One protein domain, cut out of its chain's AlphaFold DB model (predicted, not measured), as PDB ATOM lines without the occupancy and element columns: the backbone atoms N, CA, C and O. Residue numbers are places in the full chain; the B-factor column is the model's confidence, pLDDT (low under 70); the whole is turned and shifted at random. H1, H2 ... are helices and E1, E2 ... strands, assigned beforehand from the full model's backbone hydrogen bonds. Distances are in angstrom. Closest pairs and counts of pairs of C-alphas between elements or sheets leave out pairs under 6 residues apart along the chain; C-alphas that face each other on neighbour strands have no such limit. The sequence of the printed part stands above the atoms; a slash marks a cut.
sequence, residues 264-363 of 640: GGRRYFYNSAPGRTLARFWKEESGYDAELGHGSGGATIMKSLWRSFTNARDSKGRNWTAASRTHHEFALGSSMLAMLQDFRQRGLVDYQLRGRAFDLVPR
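This is residues 264 to 363 of the 640 residues of an uncharacterized protein of Nesterenkonia jeotgali (UniProt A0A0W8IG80). Two helices, H1 and H2, run side by side in opposite directions between two small two-stranded sheets, E1 with E2 on one side and the hairpin E3 and E4 on the other. H1 is the longer helix and reaches on past H2; from its far end the long unnamed stretch of residues 292 to 325 folds back past E4 to E2, with residues 306 to 307 paired in parallel beside residues 357 to 358 of E4. The printed part has 100 residues, with two named helices and four named strands in the order E1, H1, E2, H2, E3, E4; both sheets are antiparallel, and the class is mixed, helices and strands. The whole is compact, with a radius of gyration of the C-alphas of 13.7 A, and flat, spanning 40 by 37 by 20 A.

E1 is residues 266 to 272, 15.7 A long, with C-alpha 266 at (38.751, -10.857, 118.327). Its partner E2 is residues 326 to 331, 16.6 A long. H1 is residues 274 to 291, 25.9 A long, and its last C-alpha stands at (20.380, 2.442, 121.397). H2 is residues 336 to 345, 14.2 A long. E3 is residues 349 to 354, 16.1 A long, and E4 is residues 357 to 362, 16.4 A long, with C-alpha 362 at (23.265, -26.735, 106.713).

E1 and E2 are antiparallel neighbours at 163 degrees, with N 267 and O 330 at 2.8 A and N 328 and O 269 at 3.0 A, within hydrogen-bond range. The closest C-alphas of E1 and H1 are those of Phe 269 and Thr 277, 6.9 A apart; those of E2 and H2 are Phe 330 and Met 339, 7.5 A apart. H1 touches H2 with residues 274 to 281 alone, at a shallow tilt of 4 degrees, opposite ways; the closest C-alphas are those of Pro 274 and Phe 343, 6.9 A apart. The closest C-alphas of H2 and E3 are those of Phe 343 and Val 349, 6.0 A apart. E3 and E4 form a hairpin at 158 degrees, with N 352 and O 359 at 3.0 A. The closest C-alphas of H1 and E4 are those of Gly 275 and Leu 360, 7.3 A apart. E1 and E2 are each apart from E3 and E4. In H2 every O i to N i+4 pair is within hydrogen-bond range; in H1, 13 of 14 are.

The C-alphas of Gly 293 and Ala 323, the two farthest apart, are 39.9 A apart. The printed part has no cut. The link from H1 to E2, 34 residues, is long; the other links between named elements are tight. The mean pLDDT of the printed part is 80.7, and residues 289 to 301, 303 to 304, 323 and 346 are under 70.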
ATOM      1  N   GLY A 264      41.724  -9.379 122.657       77.44
ATOM      2  CA  GLY A 264      42.761  -9.282 121.616       77.44
ATOM      3  C   GLY A 264      42.236  -8.820 120.250       77.44
ATOM      4  O   GLY A 264      42.708  -9.290 119.224       77.44
ATOM      5  N   GLY A 265      41.204  -7.968 120.227       80.12
ATOM      6  CA  GLY A 265      40.574  -7.511 118.981       80.12
ATOM      7  C   GLY A 265      39.723  -8.571 118.273       80.12
ATOM      8  O   GLY A 265      39.253  -8.334 117.164       80.12
ATOM      9  N   ARG A 266      39.501  -9.734 118.895       83.88
ATOM     10  CA  ARG A 266      38.751 -10.857 118.327       83.88
ATOM     11  C   ARG A 266      37.653 -11.292 119.285       83.88
ATOM     12  O   ARG A 266      37.703 -11.015 120.484       83.88
ATOM     13  N   ARG A 267      36.627 -11.943 118.752       82.38
ATOM     14  CA  ARG A 267      35.483 -12.423 119.519       82.38
ATOM     15  C   ARG A 267      35.263 -13.903 119.286       82.38
ATOM     16  O   ARG A 267      35.165 -14.359 118.148       82.38
ATOM     17  N   TYR A 268      35.147 -14.619 120.396       83.69
ATOM     18  CA  TYR A 268      35.016 -16.064 120.421       83.69
ATOM     19  C   TYR A 268      33.550 -16.486 120.518       83.69
ATOM     20  O   TYR A 268      32.763 -15.937 121.289       83.69
ATOM     21  N   PHE A 269      33.190 -17.516 119.763       84.06
ATOM     22  CA  PHE A 269      31.910 -18.203 119.842       84.06
ATOM     23  C   PHE A 269      32.183 -19.658 120.198       84.06
ATOM     24  O   PHE A 269      32.643 -20.454 119.377       84.06
ATOM     25  N   TYR A 270      31.922 -20.006 121.453       81.62
ATOM     26  CA  TYR A 270      32.240 -21.321 121.986       81.62
ATOM     27  C   TYR A 270      31.142 -22.336 121.648       81.62
ATOM     28  O   TYR A 270      29.993 -22.149 122.050       81.62
ATOM     29  N   ASN A 271      31.500 -23.441 120.979       82.12
ATOM     30  CA  ASN A 271      30.585 -24.550 120.672       82.12
ATOM     31  C   ASN A 271      29.241 -24.054 120.096       82.12
ATOM     32  O   ASN A 271      28.153 -24.430 120.548       82.12
ATOM     33  N   SER A 272      29.331 -23.128 119.142       84.94
ATOM     34  CA  SER A 272      28.184 -22.443 118.558       84.94
ATOM     35  C   SER A 272      27.896 -23.033 117.184       84.94
ATOM     36  O   SER A 272      28.816 -23.362 116.447       84.94
ATOM     37  N   ALA A 273      26.618 -23.190 116.841       89.19
ATOM     38  CA  ALA A 273      26.233 -23.474 115.461       89.19
ATOM     39  C   ALA A 273      26.271 -22.167 114.644       89.19
ATOM     40  O   ALA A 273      25.966 -21.111 115.215       89.19
ATOM     41  N   PRO A 274      26.526 -22.212 113.324       88.69
ATOM     42  CA  PRO A 274      26.510 -21.030 112.461       88.69
ATOM     43  C   PRO A 274      25.244 -20.183 112.626       88.69
ATOM     44  O   PRO A 274      25.324 -18.972 112.815       88.69
ATOM     45  N   GLY A 275      24.070 -20.828 112.684       90.12
ATOM     46  CA  GLY A 275      22.804 -20.135 112.911       90.12
ATOM     47  C   GLY A 275      22.732 -19.407 114.252       90.12
ATOM     48  O   GLY A 275      22.218 -18.297 114.297       90.12
ATOM     49  N   ARG A 276      23.294 -19.961 115.338       90.12
ATOM     50  CA  ARG A 276      23.373 -19.272 116.640       90.12
ATOM     51  C   ARG A 276      24.320 -18.078 116.579       90.12
ATOM     52  O   ARG A 276      23.981 -17.032 117.126       90.12
ATOM     53  N   THR A 277      25.475 -18.229 115.937       89.94
ATOM     54  CA  THR A 277      26.462 -17.152 115.787       89.94
ATOM     55  C   THR A 277      25.871 -15.982 114.998       89.94
ATOM     56  O   THR A 277      25.806 -14.869 115.515       89.94
ATOM     57  N   LEU A 278      25.327 -16.251 113.806       90.81
ATOM     58  CA  LEU A 278      24.707 -15.241 112.944       90.81
ATOM     59  C   LEU A 278      23.455 -14.628 113.578       90.81
ATOM     60  O   LEU A 278      23.252 -13.422 113.506       90.81
ATOM     61  N   ALA A 279      22.616 -15.426 114.243       89.12
ATOM     62  CA  ALA A 279      21.410 -14.910 114.880       89.12
ATOM     63  C   ALA A 279      21.710 -14.036 116.109       89.12
ATOM     64  O   ALA A 279      20.974 -13.086 116.397       89.12
ATOM     65  N   ARG A 280      22.777 -14.346 116.844       86.88
ATOM     66  CA  ARG A 280      23.256 -13.492 117.927       86.88
ATOM     67  C   ARG A 280      23.776 -12.170 117.377       86.88
ATOM     68  O   ARG A 280      23.339 -11.130 117.856       86.88
ATOM     69  N   PHE A 281      24.611 -12.228 116.343       86.62
ATOM     70  CA  PHE A 281      25.144 -11.037 115.695       86.62
ATOM     71  C   PHE A 281      24.017 -10.136 115.159       86.62
ATOM     72  O   PHE A 281      23.938  -8.969 115.521       86.62
ATOM     73  N   TRP A 282      23.041 -10.708 114.451       86.69
ATOM     74  CA  TRP A 282      21.857  -9.980 113.977       86.69
ATOM     75  C   TRP A 282      21.107  -9.249 115.100       86.69
ATOM     76  O   TRP A 282      20.660  -8.116 114.935       86.69
ATOM     77  N   LYS A 283      20.932  -9.910 116.254       83.19
ATOM     78  CA  LYS A 283      20.222  -9.329 117.402       83.19
ATOM     79  C   LYS A 283      20.998  -8.163 118.010       83.19
ATOM     80  O   LYS A 283      20.375  -7.212 118.462       83.19
ATOM     81  N   GLU A 284      22.318  -8.274 118.067       80.31
ATOM     82  CA  GLU A 284      23.191  -7.245 118.632       80.31
ATOM     83  C   GLU A 284      23.162  -5.982 117.783       80.31
ATOM     84  O   GLU A 284      22.915  -4.917 118.325       80.31
ATOM     85  N   GLU A 285      23.267  -6.121 116.468       79.88
ATOM     86  CA  GLU A 285      23.187  -5.006 115.517       79.88
ATOM     87  C   GLU A 285      21.829  -4.313 115.578       79.88
ATOM     88  O   GLU A 285      21.736  -3.103 115.733       79.88
ATOM     89  N   SER A 286      20.756  -5.110 115.591       74.81
ATOM     90  CA  SER A 286      19.399  -4.575 115.752       74.81
ATOM     91  C   SER A 286      19.203  -3.860 117.098       74.81
ATOM     92  O   SER A 286      18.324  -3.010 117.218       74.81
ATOM     93  N   GLY A 287      19.964  -4.245 118.130       73.44
ATOM     94  CA  GLY A 287      19.944  -3.614 119.449       73.44
ATOM     95  C   GLY A 287      20.790  -2.345 119.514       73.44
ATOM     96  O   GLY A 287      20.344  -1.363 120.092       73.44
ATOM     97  N   TYR A 288      21.968  -2.354 118.889       72.62
ATOM     98  CA  TYR A 288      22.863  -1.203 118.800       72.62
ATOM     99  C   TYR A 288      22.202  -0.040 118.058       72.62
ATOM    100  O   TYR A 288      22.206   1.086 118.550       72.62
ATOM    101  N   ASP A 289      21.526  -0.329 116.942       67.06
ATOM    102  CA  ASP A 289      20.742   0.681 116.232       67.06
ATOM    103  C   ASP A 289      19.665   1.287 117.156       67.06
ATOM    104  O   ASP A 289      19.549   2.506 117.279       67.06
ATOM    105  N   ALA A 290      18.932   0.449 117.900       66.38
ATOM    106  CA  ALA A 290      17.906   0.926 118.828       66.38
ATOM    107  C   ALA A 290      18.464   1.846 119.935       66.38
ATOM    108  O   ALA A 290      17.780   2.785 120.344       66.38
ATOM    109  N   GLU A 291      19.691   1.600 120.407       68.62
ATOM    110  CA  GLU A 291      20.380   2.442 121.397       68.62
ATOM    111  C   GLU A 291      20.809   3.803 120.824       68.62
ATOM    112  O   GLU A 291      20.769   4.802 121.541       68.62
ATOM    113  N   LEU A 292      21.139   3.883 119.531       65.50
ATOM    114  CA  LEU A 292      21.509   5.128 118.839       65.50
ATOM    115  C   LEU A 292      20.313   6.042 118.502       65.50
ATOM    116  O   LEU A 292      20.462   7.032 117.788       65.50
ATOM    117  N   GLY A 293      19.107   5.732 118.988       56.59
ATOM    118  CA  GLY A 293      17.897   6.502 118.676       56.59
ATOM    119  C   GLY A 293      17.357   6.249 117.264       56.59
ATOM    120  O   GLY A 293      16.327   6.808 116.876       56.59
ATOM    121  N   HIS A 294      17.990   5.342 116.517       58.72
ATOM    122  CA  HIS A 294      17.428   4.702 115.340       58.72
ATOM    123  C   HIS A 294      16.341   3.744 115.839       58.72
ATOM    124  O   HIS A 294      16.579   2.566 116.085       58.72
ATOM    125  N   GLY A 295      15.145   4.283 116.119       50.09
ATOM    126  CA  GLY A 295      14.033   3.513 116.683       50.09
ATOM    127  C   GLY A 295      13.773   2.219 115.905       50.09
ATOM    128  O   GLY A 295      14.224   2.062 114.773       50.09
ATOM    129  N   SER A 296      12.972   1.305 116.458       47.53
ATOM    130  CA  SER A 296      12.682  -0.033 115.899       47.53
ATOM    131  C   SER A 296      12.180  -0.091 114.434       47.53
ATOM    132  O   SER A 296      11.966  -1.181 113.905       47.53
ATOM    133  N   GLY A 297      12.019   1.050 113.747       43.16
ATOM    134  CA  GLY A 297      11.769   1.167 112.307       43.16
ATOM    135  C   GLY A 297      12.545   2.266 111.551       43.16
ATOM    136  O   GLY A 297      12.215   2.520 110.386       43.16
ATOM    137  N   GLY A 298      13.545   2.929 112.141       38.38
ATOM    138  CA  GLY A 298      14.239   4.073 111.535       38.38
ATOM    139  C   GLY A 298      15.741   3.851 111.399       38.38
ATOM    140  O   GLY A 298      16.421   3.931 112.394       38.38
ATOM    141  N   ALA A 299      16.236   3.641 110.174       46.06
ATOM    142  CA  ALA A 299      17.661   3.619 109.794       46.06
ATOM    143  C   ALA A 299      18.526   2.428 110.261       46.06
ATOM    144  O   ALA A 299      19.725   2.585 110.446       46.06
ATOM    145  N   THR A 300      17.968   1.218 110.363       57.50
ATOM    146  CA  THR A 300      18.814   0.024 110.512       57.50
ATOM    147  C   THR A 300      19.430  -0.383 109.172       57.50
ATOM    148  O   THR A 300      18.757  -0.375 108.141       57.50
ATOM    149  N   ILE A 301      20.700  -0.791 109.159       63.44
ATOM    150  CA  ILE A 301      21.349  -1.338 107.948       63.44
ATOM    151  C   ILE A 301      20.563  -2.553 107.429       63.44
ATOM    152  O   ILE A 301      20.426  -2.755 106.229       63.44
ATOM    153  N   MET A 302      19.955  -3.327 108.331       71.19
ATOM    154  CA  MET A 302      19.135  -4.499 108.006       71.19
ATOM    155  C   MET A 302      17.645  -4.178 107.793       71.19
ATOM    156  O   MET A 302      16.809  -5.083 107.845       71.19
ATOM    157  N   LYS A 303      17.274  -2.908 107.576       65.88
ATOM    158  CA  LYS A 303      15.873  -2.485 107.445       65.88
ATOM    159  C   LYS A 303      15.159  -3.324 106.392       65.88
ATOM    160  O   LYS A 303      15.635  -3.491 105.271       65.88
ATOM    161  N   SER A 304      14.008  -3.881 106.766       65.94
ATOM    162  CA  SER A 304      13.167  -4.791 105.974       65.94
ATOM    163  C   SER A 304      13.768  -6.161 105.598       65.94
ATOM    164  O   SER A 304      13.040  -6.998 105.067       65.94
ATOM    165  N   LEU A 305      15.046  -6.450 105.874       79.25
ATOM    166  CA  LEU A 305      15.587  -7.811 105.763       79.25
ATOM    167  C   LEU A 305      15.191  -8.601 107.019       79.25
ATOM    168  O   LEU A 305      15.375  -8.127 108.139       79.25
ATOM    169  N   TRP A 306      14.648  -9.807 106.862       81.62
ATOM    170  CA  TRP A 306      14.275 -10.646 108.000       81.62
ATOM    171  C   TRP A 306      14.888 -12.032 107.868       81.62
ATOM    172  O   TRP A 306      14.943 -12.609 106.790       81.62
ATOM    173  N   ARG A 307      15.360 -12.586 108.980       88.44
ATOM    174  CA  ARG A 307      15.910 -13.945 109.019       88.44
ATOM    175  C   ARG A 307      14.794 -14.970 109.220       88.44
ATOM    176  O   ARG A 307      13.940 -14.786 110.087       88.44
ATOM    177  N   SER A 308      14.848 -16.086 108.503       90.38
ATOM    178  CA  SER A 308      13.905 -17.203 108.689       90.38
ATOM    179  C   SER A 308      14.433 -18.310 109.613       90.38
ATOM    180  O   SER A 308      13.696 -19.231 109.963       90.38
ATOM    181  N   PHE A 309      15.692 -18.217 110.049       91.88
ATOM    182  CA  PHE A 309      16.317 -19.138 111.001       91.88
ATOM    183  C   PHE A 309      16.391 -18.552 112.417       91.88
ATOM    184  O   PHE A 309      16.237 -17.352 112.662       91.88
ATOM    185  N   THR A 310      16.674 -19.423 113.384       90.25
ATOM    186  CA  THR A 310      16.832 -19.075 114.800       90.25
ATOM    187  C   THR A 310      18.118 -19.671 115.372       90.25
ATOM    188  O   THR A 310      18.816 -20.454 114.726       90.25
ATOM    189  N   ASN A 311      18.404 -19.366 116.641       88.88
ATOM    190  CA  ASN A 311      19.536 -19.951 117.364       88.88
ATOM    191  C   ASN A 311      19.478 -21.489 117.436       88.88
ATOM    192  O   ASN A 311      20.511 -22.131 117.609       88.88
ATOM    193  N   ALA A 312      18.276 -22.071 117.373       88.06
ATOM    194  CA  ALA A 312      18.053 -23.503 117.551       88.06
ATOM    195  C   ALA A 312      17.708 -24.223 116.244       88.06
ATOM    196  O   ALA A 312      18.056 -25.395 116.103       88.06
ATOM    197  N   ARG A 313      17.062 -23.529 115.300       92.31
ATOM    198  CA  ARG A 313      16.530 -24.109 114.063       92.31
ATOM    199  C   ARG A 313      17.035 -23.393 112.818       92.31
ATOM    200  O   ARG A 313      17.166 -22.170 112.836       92.31
ATOM    201  N   ASP A 314      17.275 -24.158 111.763       93.44
ATOM    202  CA  ASP A 314      17.521 -23.654 110.415       93.44
ATOM    203  C   ASP A 314      16.231 -23.112 109.769       93.44
ATOM    204  O   ASP A 314      15.139 -23.190 110.345       93.44
ATOM    205  N   SER A 315      16.345 -22.579 108.555       93.38
ATOM    206  CA  SER A 315      15.212 -22.033 107.793       93.38
ATOM    207  C   SER A 315      14.221 -23.080 107.278       93.38
ATOM    208  O   SER A 315      13.141 -22.727 106.810       93.38
ATOM    209  N   LYS A 316      14.546 -24.376 107.381       91.94
ATOM    210  CA  LYS A 316      13.624 -25.495 107.121       91.94
ATOM    211  C   LYS A 316      12.956 -26.000 108.408       91.94
ATOM    212  O   LYS A 316      12.249 -27.006 108.378       91.94
ATOM    213  N   GLY A 317      13.173 -25.323 109.538       91.75
ATOM    214  CA  GLY A 317      12.610 -25.670 110.840       91.75
ATOM    215  C   GLY A 317      13.299 -26.847 111.537       91.75
ATOM    216  O   GLY A 317      12.819 -27.295 112.582       91.75
ATOM    217  N   ARG A 318      14.416 -27.352 111.003       91.75
ATOM    218  CA  ARG A 318      15.182 -28.461 111.588       91.75
ATOM    219  C   ARG A 318      16.161 -27.926 112.619       91.75
ATOM    220  O   ARG A 318      16.699 -26.835 112.474       91.75
ATOM    221  N   ASN A 319      16.415 -28.698 113.671       91.25
ATOM    222  CA  ASN A 319      17.396 -28.299 114.677       91.25
ATOM    223  C   ASN A 319      18.819 -28.333 114.100       91.25
ATOM    224  O   ASN A 319      19.176 -29.280 113.398       91.25
ATOM    225  N   TRP A 320      19.649 -27.357 114.475       85.56
ATOM    226  CA  TRP A 320      21.082 -27.395 114.173       85.56
ATOM    227  C   TRP A 320      21.712 -28.659 114.767       85.56
ATOM    228  O   TRP A 320      21.594 -28.922 115.970       85.56
ATOM    229  N   THR A 321      22.383 -29.447 113.929       79.31
ATOM    230  CA  THR A 321      23.019 -30.699 114.353       79.31
ATOM    231  C   THR A 321      24.159 -30.407 115.327       79.31
ATOM    232  O   THR A 321      24.847 -29.393 115.207       79.31
ATOM    233  N   ALA A 322      24.402 -31.295 116.294       71.81
ATOM    234  CA  ALA A 322      25.531 -31.132 117.215       71.81
ATOM    235  C   ALA A 322      26.879 -31.078 116.469       71.81
ATOM    236  O   ALA A 322      27.758 -30.331 116.876       71.81
ATOM    237  N   ALA A 323      26.990 -31.789 115.341       67.31
ATOM    238  CA  ALA A 323      28.162 -31.774 114.465       67.31
ATOM    239  C   ALA A 323      28.419 -30.413 113.791       67.31
ATOM    240  O   ALA A 323      29.554 -30.121 113.441       67.31
ATOM    241  N   SER A 324      27.396 -29.564 113.635       70.50
ATOM    242  CA  SER A 324      27.574 -28.202 113.109       70.50
ATOM    243  C   SER A 324      28.149 -27.224 114.139       70.50
ATOM    244  O   SER A 324      28.484 -26.095 113.789       70.50
ATOM    245  N   ARG A 325      28.239 -27.622 115.417       78.25
ATOM    246  CA  ARG A 325      28.727 -26.751 116.487       78.25
ATOM    247  C   ARG A 325      30.238 -26.838 116.575       78.25
ATOM    248  O   ARG A 325      30.786 -27.901 116.851       78.25
ATOM    249  N   THR A 326      30.900 -25.707 116.385       74.75
ATOM    250  CA  THR A 326      32.358 -25.615 116.480       74.75
ATOM    251  C   THR A 326      32.759 -24.338 117.215       74.75
ATOM    252  O   THR A 326      31.913 -23.532 117.622       74.75
ATOM    253  N   HIS A 327      34.052 -24.204 117.499       79.75
ATOM    254  CA  HIS A 327      34.610 -22.963 118.015       79.75
ATOM    255  C   HIS A 327      34.865 -22.030 116.839       79.75
ATOM    256  O   HIS A 327      35.568 -22.398 115.899       79.75
ATOM    257  N   HIS A 328      34.281 -20.838 116.892       80.50
ATOM    258  CA  HIS A 328      34.501 -19.813 115.881       80.50
ATOM    259  C   HIS A 328      35.130 -18.592 116.512       80.50
ATOM    260  O   HIS A 328      34.856 -18.259 117.666       80.50
ATOM    261  N   GLU A 329      35.940 -17.905 115.733       84.19
ATOM    262  CA  GLU A 329      36.586 -16.684 116.153       84.19
ATOM    263  C   GLU A 329      36.611 -15.724 114.974       84.19
ATOM    264  O   GLU A 329      37.008 -16.098 113.872       84.19
ATOM    265  N   PHE A 330      36.180 -14.492 115.222       85.38
ATOM    266  CA  PHE A 330      36.149 -13.441 114.215       85.38
ATOM    267  C   PHE A 330      36.768 -12.167 114.773       85.38
ATOM    268  O   PHE A 330      36.604 -11.859 115.955       85.38
ATOM    269  N   ALA A 331      37.468 -11.417 113.925       86.38
ATOM    270  CA  ALA A 331      37.971 -10.102 114.298       86.38
ATOM    271  C   ALA A 331      36.802  -9.140 114.551       86.38
ATOM    272  O   ALA A 331      35.781  -9.187 113.855       86.38
ATOM    273  N   LEU A 332      36.951  -8.253 115.531       85.19
ATOM    274  CA  LEU A 332      36.045  -7.121 115.690       85.19
ATOM    275  C   LEU A 332      36.072  -6.271 114.411       85.19
ATOM    276  O   LEU A 332      37.108  -6.143 113.765       85.19
ATOM    277  N   GLY A 333      34.916  -5.750 114.010       83.31
ATOM    278  CA  GLY A 333      34.725  -5.072 112.726       83.31
ATOM    279  C   GLY A 333      34.497  -6.006 111.529       83.31
ATOM    280  O   GLY A 333      34.107  -5.524 110.468       83.31
ATOM    281  N   SER A 334      34.654  -7.331 111.677       87.00
ATOM    282  CA  SER A 334      34.315  -8.279 110.601       87.00
ATOM    283  C   SER A 334      32.856  -8.120 110.182       87.00
ATOM    284  O   SER A 334      31.973  -7.974 111.034       87.00
ATOM    285  N   SER A 335      32.601  -8.166 108.873       90.69
ATOM    286  CA  SER A 335      31.251  -8.028 108.337       90.69
ATOM    287  C   SER A 335      30.429  -9.301 108.494       90.69
ATOM    288  O   SER A 335      30.975 -10.410 108.492       90.69
ATOM    289  N   MET A 336      29.106  -9.171 108.598       89.94
ATOM    290  CA  MET A 336      28.225 -10.343 108.622       89.94
ATOM    291  C   MET A 336      28.331 -11.153 107.329       89.94
ATOM    292  O   MET A 336      28.309 -12.385 107.373       89.94
ATOM    293  N   LEU A 337      28.521 -10.474 106.194       89.12
ATOM    294  CA  LEU A 337      28.783 -11.131 104.917       89.12
ATOM    295  C   LEU A 337      30.095 -11.931 104.941       89.12
ATOM    296  O   LEU A 337      30.111 -13.071 104.483       89.12
ATOM    297  N   ALA A 338      31.171 -11.385 105.514       89.06
ATOM    298  CA  ALA A 338      32.453 -12.079 105.629       89.06
ATOM    299  C   ALA A 338      32.344 -13.342 106.501       89.06
ATOM    300  O   ALA A 338      32.841 -14.399 106.118       89.06
ATOM    301  N   MET A 339      31.628 -13.271 107.630       89.00
ATOM    302  CA  MET A 339      31.362 -14.453 108.467       89.00
ATOM    303  C   MET A 339      30.546 -15.514 107.727       89.00
ATOM    304  O   MET A 339      30.824 -16.707 107.826       89.00
ATOM    305  N   LEU A 340      29.525 -15.085 106.984       90.12
ATOM    306  CA  LEU A 340      28.687 -15.977 106.192       90.12
ATOM    307  C   LEU A 340      29.503 -16.690 105.104       90.12
ATOM    308  O   LEU A 340      29.359 -17.900 104.910       90.12
ATOM    309  N   GLN A 341      30.387 -15.953 104.428       86.44
ATOM    310  CA  GLN A 341      31.307 -16.503 103.438       86.44
ATOM    311  C   GLN A 341      32.303 -17.482 104.070       86.44
ATOM    312  O   GLN A 341      32.526 -18.541 103.491       86.44
ATOM    313  N   ASP A 342      32.847 -17.188 105.253       83.62
ATOM    314  CA  ASP A 342      33.714 -18.109 106.000       83.62
ATOM    315  C   ASP A 342      32.976 -19.409 106.370       83.62
ATOM    316  O   ASP A 342      33.456 -20.500 106.061       83.62
ATOM    317  N   PHE A 343      31.759 -19.327 106.923       85.56
ATOM    318  CA  PHE A 343      30.970 -20.525 107.239       85.56
ATOM    319  C   PHE A 343      30.663 -21.379 106.013       85.56
ATOM    320  O   PHE A 343      30.674 -22.609 106.094       85.56
ATOM    321  N   ARG A 344      30.396 -20.743 104.872       79.88
ATOM    322  CA  ARG A 344      30.165 -21.466 103.625       79.88
ATOM    323  C   ARG A 344      31.443 -22.086 103.069       79.88
ATOM    324  O   ARG A 344      31.403 -23.224 102.611       79.88
ATOM    325  N   GLN A 345      32.572 -21.383 103.138       76.31
ATOM    326  CA  GLN A 345      33.876 -21.908 102.714       76.31
ATOM    327  C   GLN A 345      34.296 -23.124 103.542       76.31
ATOM    328  O   GLN A 345      34.815 -24.083 102.984       76.31
ATOM    329  N   ARG A 346      33.977 -23.132 104.839       69.25
ATOM    330  CA  ARG A 346      34.149 -24.293 105.729       69.25
ATOM    331  C   ARG A 346      33.110 -25.402 105.511       69.25
ATOM    332  O   ARG A 346      33.065 -26.354 106.280       69.25
ATOM    333  N   GLY A 347      32.220 -25.263 104.526       75.56
ATOM    334  CA  GLY A 347      31.197 -26.260 104.211       75.56
ATOM    335  C   GLY A 347      30.133 -26.437 105.297       75.56
ATOM    336  O   GLY A 347      29.515 -27.497 105.368       75.56
ATOM    337  N   LEU A 348      29.902 -25.432 106.149       80.19
ATOM    338  CA  LEU A 348      28.961 -25.545 107.270       80.19
ATOM    339  C   LEU A 348      27.528 -25.169 106.882       80.19
ATOM    340  O   LEU A 348      26.577 -25.767 107.391       80.19
ATOM    341  N   VAL A 349      27.367 -24.180 106.000       86.56
ATOM    342  CA  VAL A 349      26.058 -23.616 105.639       86.56
ATOM    343  C   VAL A 349      25.922 -23.357 104.145       86.56
ATOM    344  O   VAL A 349      26.906 -23.056 103.471       86.56
ATOM    345  N   ASP A 350      24.677 -23.388 103.683       88.06
ATOM    346  CA  ASP A 350      24.223 -22.714 102.470       88.06
ATOM    347  C   ASP A 350      23.198 -21.641 102.847       88.06
ATOM    348  O   ASP A 350      22.505 -21.745 103.866       88.06
ATOM    349  N   TYR A 351      23.102 -20.596 102.031       91.00
ATOM    350  CA  TYR A 351      22.198 -19.476 102.264       91.00
ATOM    351  C   TYR A 351      21.580 -18.990 100.957       91.00
ATOM    352  O   TYR A 351      22.177 -19.130  99.894       91.00
ATOM    353  N   GLN A 352      20.401 -18.383 101.056       90.62
ATOM    354  CA  GLN A 352      19.730 -17.713  99.944       90.62
ATOM    355  C   GLN A 352      18.799 -16.614 100.467       90.62
ATOM    356  O   GLN A 352      18.391 -16.619 101.630       90.62
ATOM    357  N   LEU A 353      18.429 -15.684  99.597       89.19
ATOM    358  CA  LEU A 353      17.349 -14.731  99.797       89.19
ATOM    359  C   LEU A 353      16.095 -15.222  99.081       89.19
ATOM    360  O   LEU A 353      16.101 -15.413  97.869       89.19
ATOM    361  N   ARG A 354      14.993 -15.386  99.810       89.00
ATOM    362  CA  ARG A 354      13.663 -15.590  99.222       89.00
ATOM    363  C   ARG A 354      12.841 -14.332  99.441       89.00
ATOM    364  O   ARG A 354      12.316 -14.096 100.531       89.00
ATOM    365  N   GLY A 355      12.798 -13.480  98.426       86.50
ATOM    366  CA  GLY A 355      12.447 -12.083  98.634       86.50
ATOM    367  C   GLY A 355      13.378 -11.456  99.670       86.50
ATOM    368  O   GLY A 355      14.594 -11.509  99.523       86.50
ATOM    369  N   ARG A 356      12.821 -10.923 100.763       82.06
ATOM    370  CA  ARG A 356      13.606 -10.381 101.890       82.06
ATOM    371  C   ARG A 356      13.835 -11.366 103.040       82.06
ATOM    372  O   ARG A 356      14.346 -10.975 104.089       82.06
ATOM    373  N   ALA A 357      13.431 -12.622 102.862       87.25
ATOM    374  CA  ALA A 357      13.712 -13.684 103.813       87.25
ATOM    375  C   ALA A 357      15.148 -14.167 103.614       87.25
ATOM    376  O   ALA A 357      15.464 -14.756 102.581       87.25
ATOM    377  N   PHE A 358      16.011 -13.938 104.595       90.25
ATOM    378  CA  PHE A 358      17.336 -14.532 104.626       90.25
ATOM    379  C   PHE A 358      17.244 -15.951 105.185       90.25
ATOM    380  O   PHE A 358      17.071 -16.160 106.394       90.25
ATOM    381  N   ASP A 359      17.326 -16.914 104.269       92.12
ATOM    382  CA  ASP A 359      17.306 -18.332 104.565       92.12
ATOM    383  C   ASP A 359      18.725 -18.864 104.769       92.12
ATOM    384  O   ASP A 359      19.638 -18.582 103.995       92.12
ATOM    385  N   LEU A 360      18.887 -19.694 105.794       92.94
ATOM    386  CA  LEU A 360      20.132 -20.345 106.159       92.94
ATOM    387  C   LEU A 360      19.853 -21.806 106.510       92.94
ATOM    388  O   LEU A 360      19.007 -22.109 107.357       92.94
ATOM    389  N   VAL A 361      20.594 -22.712 105.886       91.88
ATOM    390  CA  VAL A 361      20.493 -24.160 106.098       91.88
ATOM    391  C   VAL A 361      21.888 -24.773 106.225       91.88
ATOM    392  O   VAL A 361      22.866 -24.164 105.788       91.88
ATOM    393  N   PRO A 362      22.026 -25.971 106.817       88.38
ATOM    394  CA  PRO A 362      23.265 -26.735 106.713       88.38
ATOM    395  C   PRO A 362      23.641 -26.988 105.248       88.38
ATOM    396  O   PRO A 362      22.762 -27.050 104.387       88.38
ATOM    397  N   ARG A 363      24.932 -27.178 104.969       84.62
ATOM    398  CA  ARG A 363      25.434 -27.469 103.618       84.62
ATOM    399  C   ARG A 363      24.682 -28.625 102.941       84.62
ATOM    400  O   ARG A 363      24.394 -29.645 103.567       84.62
TER     401      ARG A 363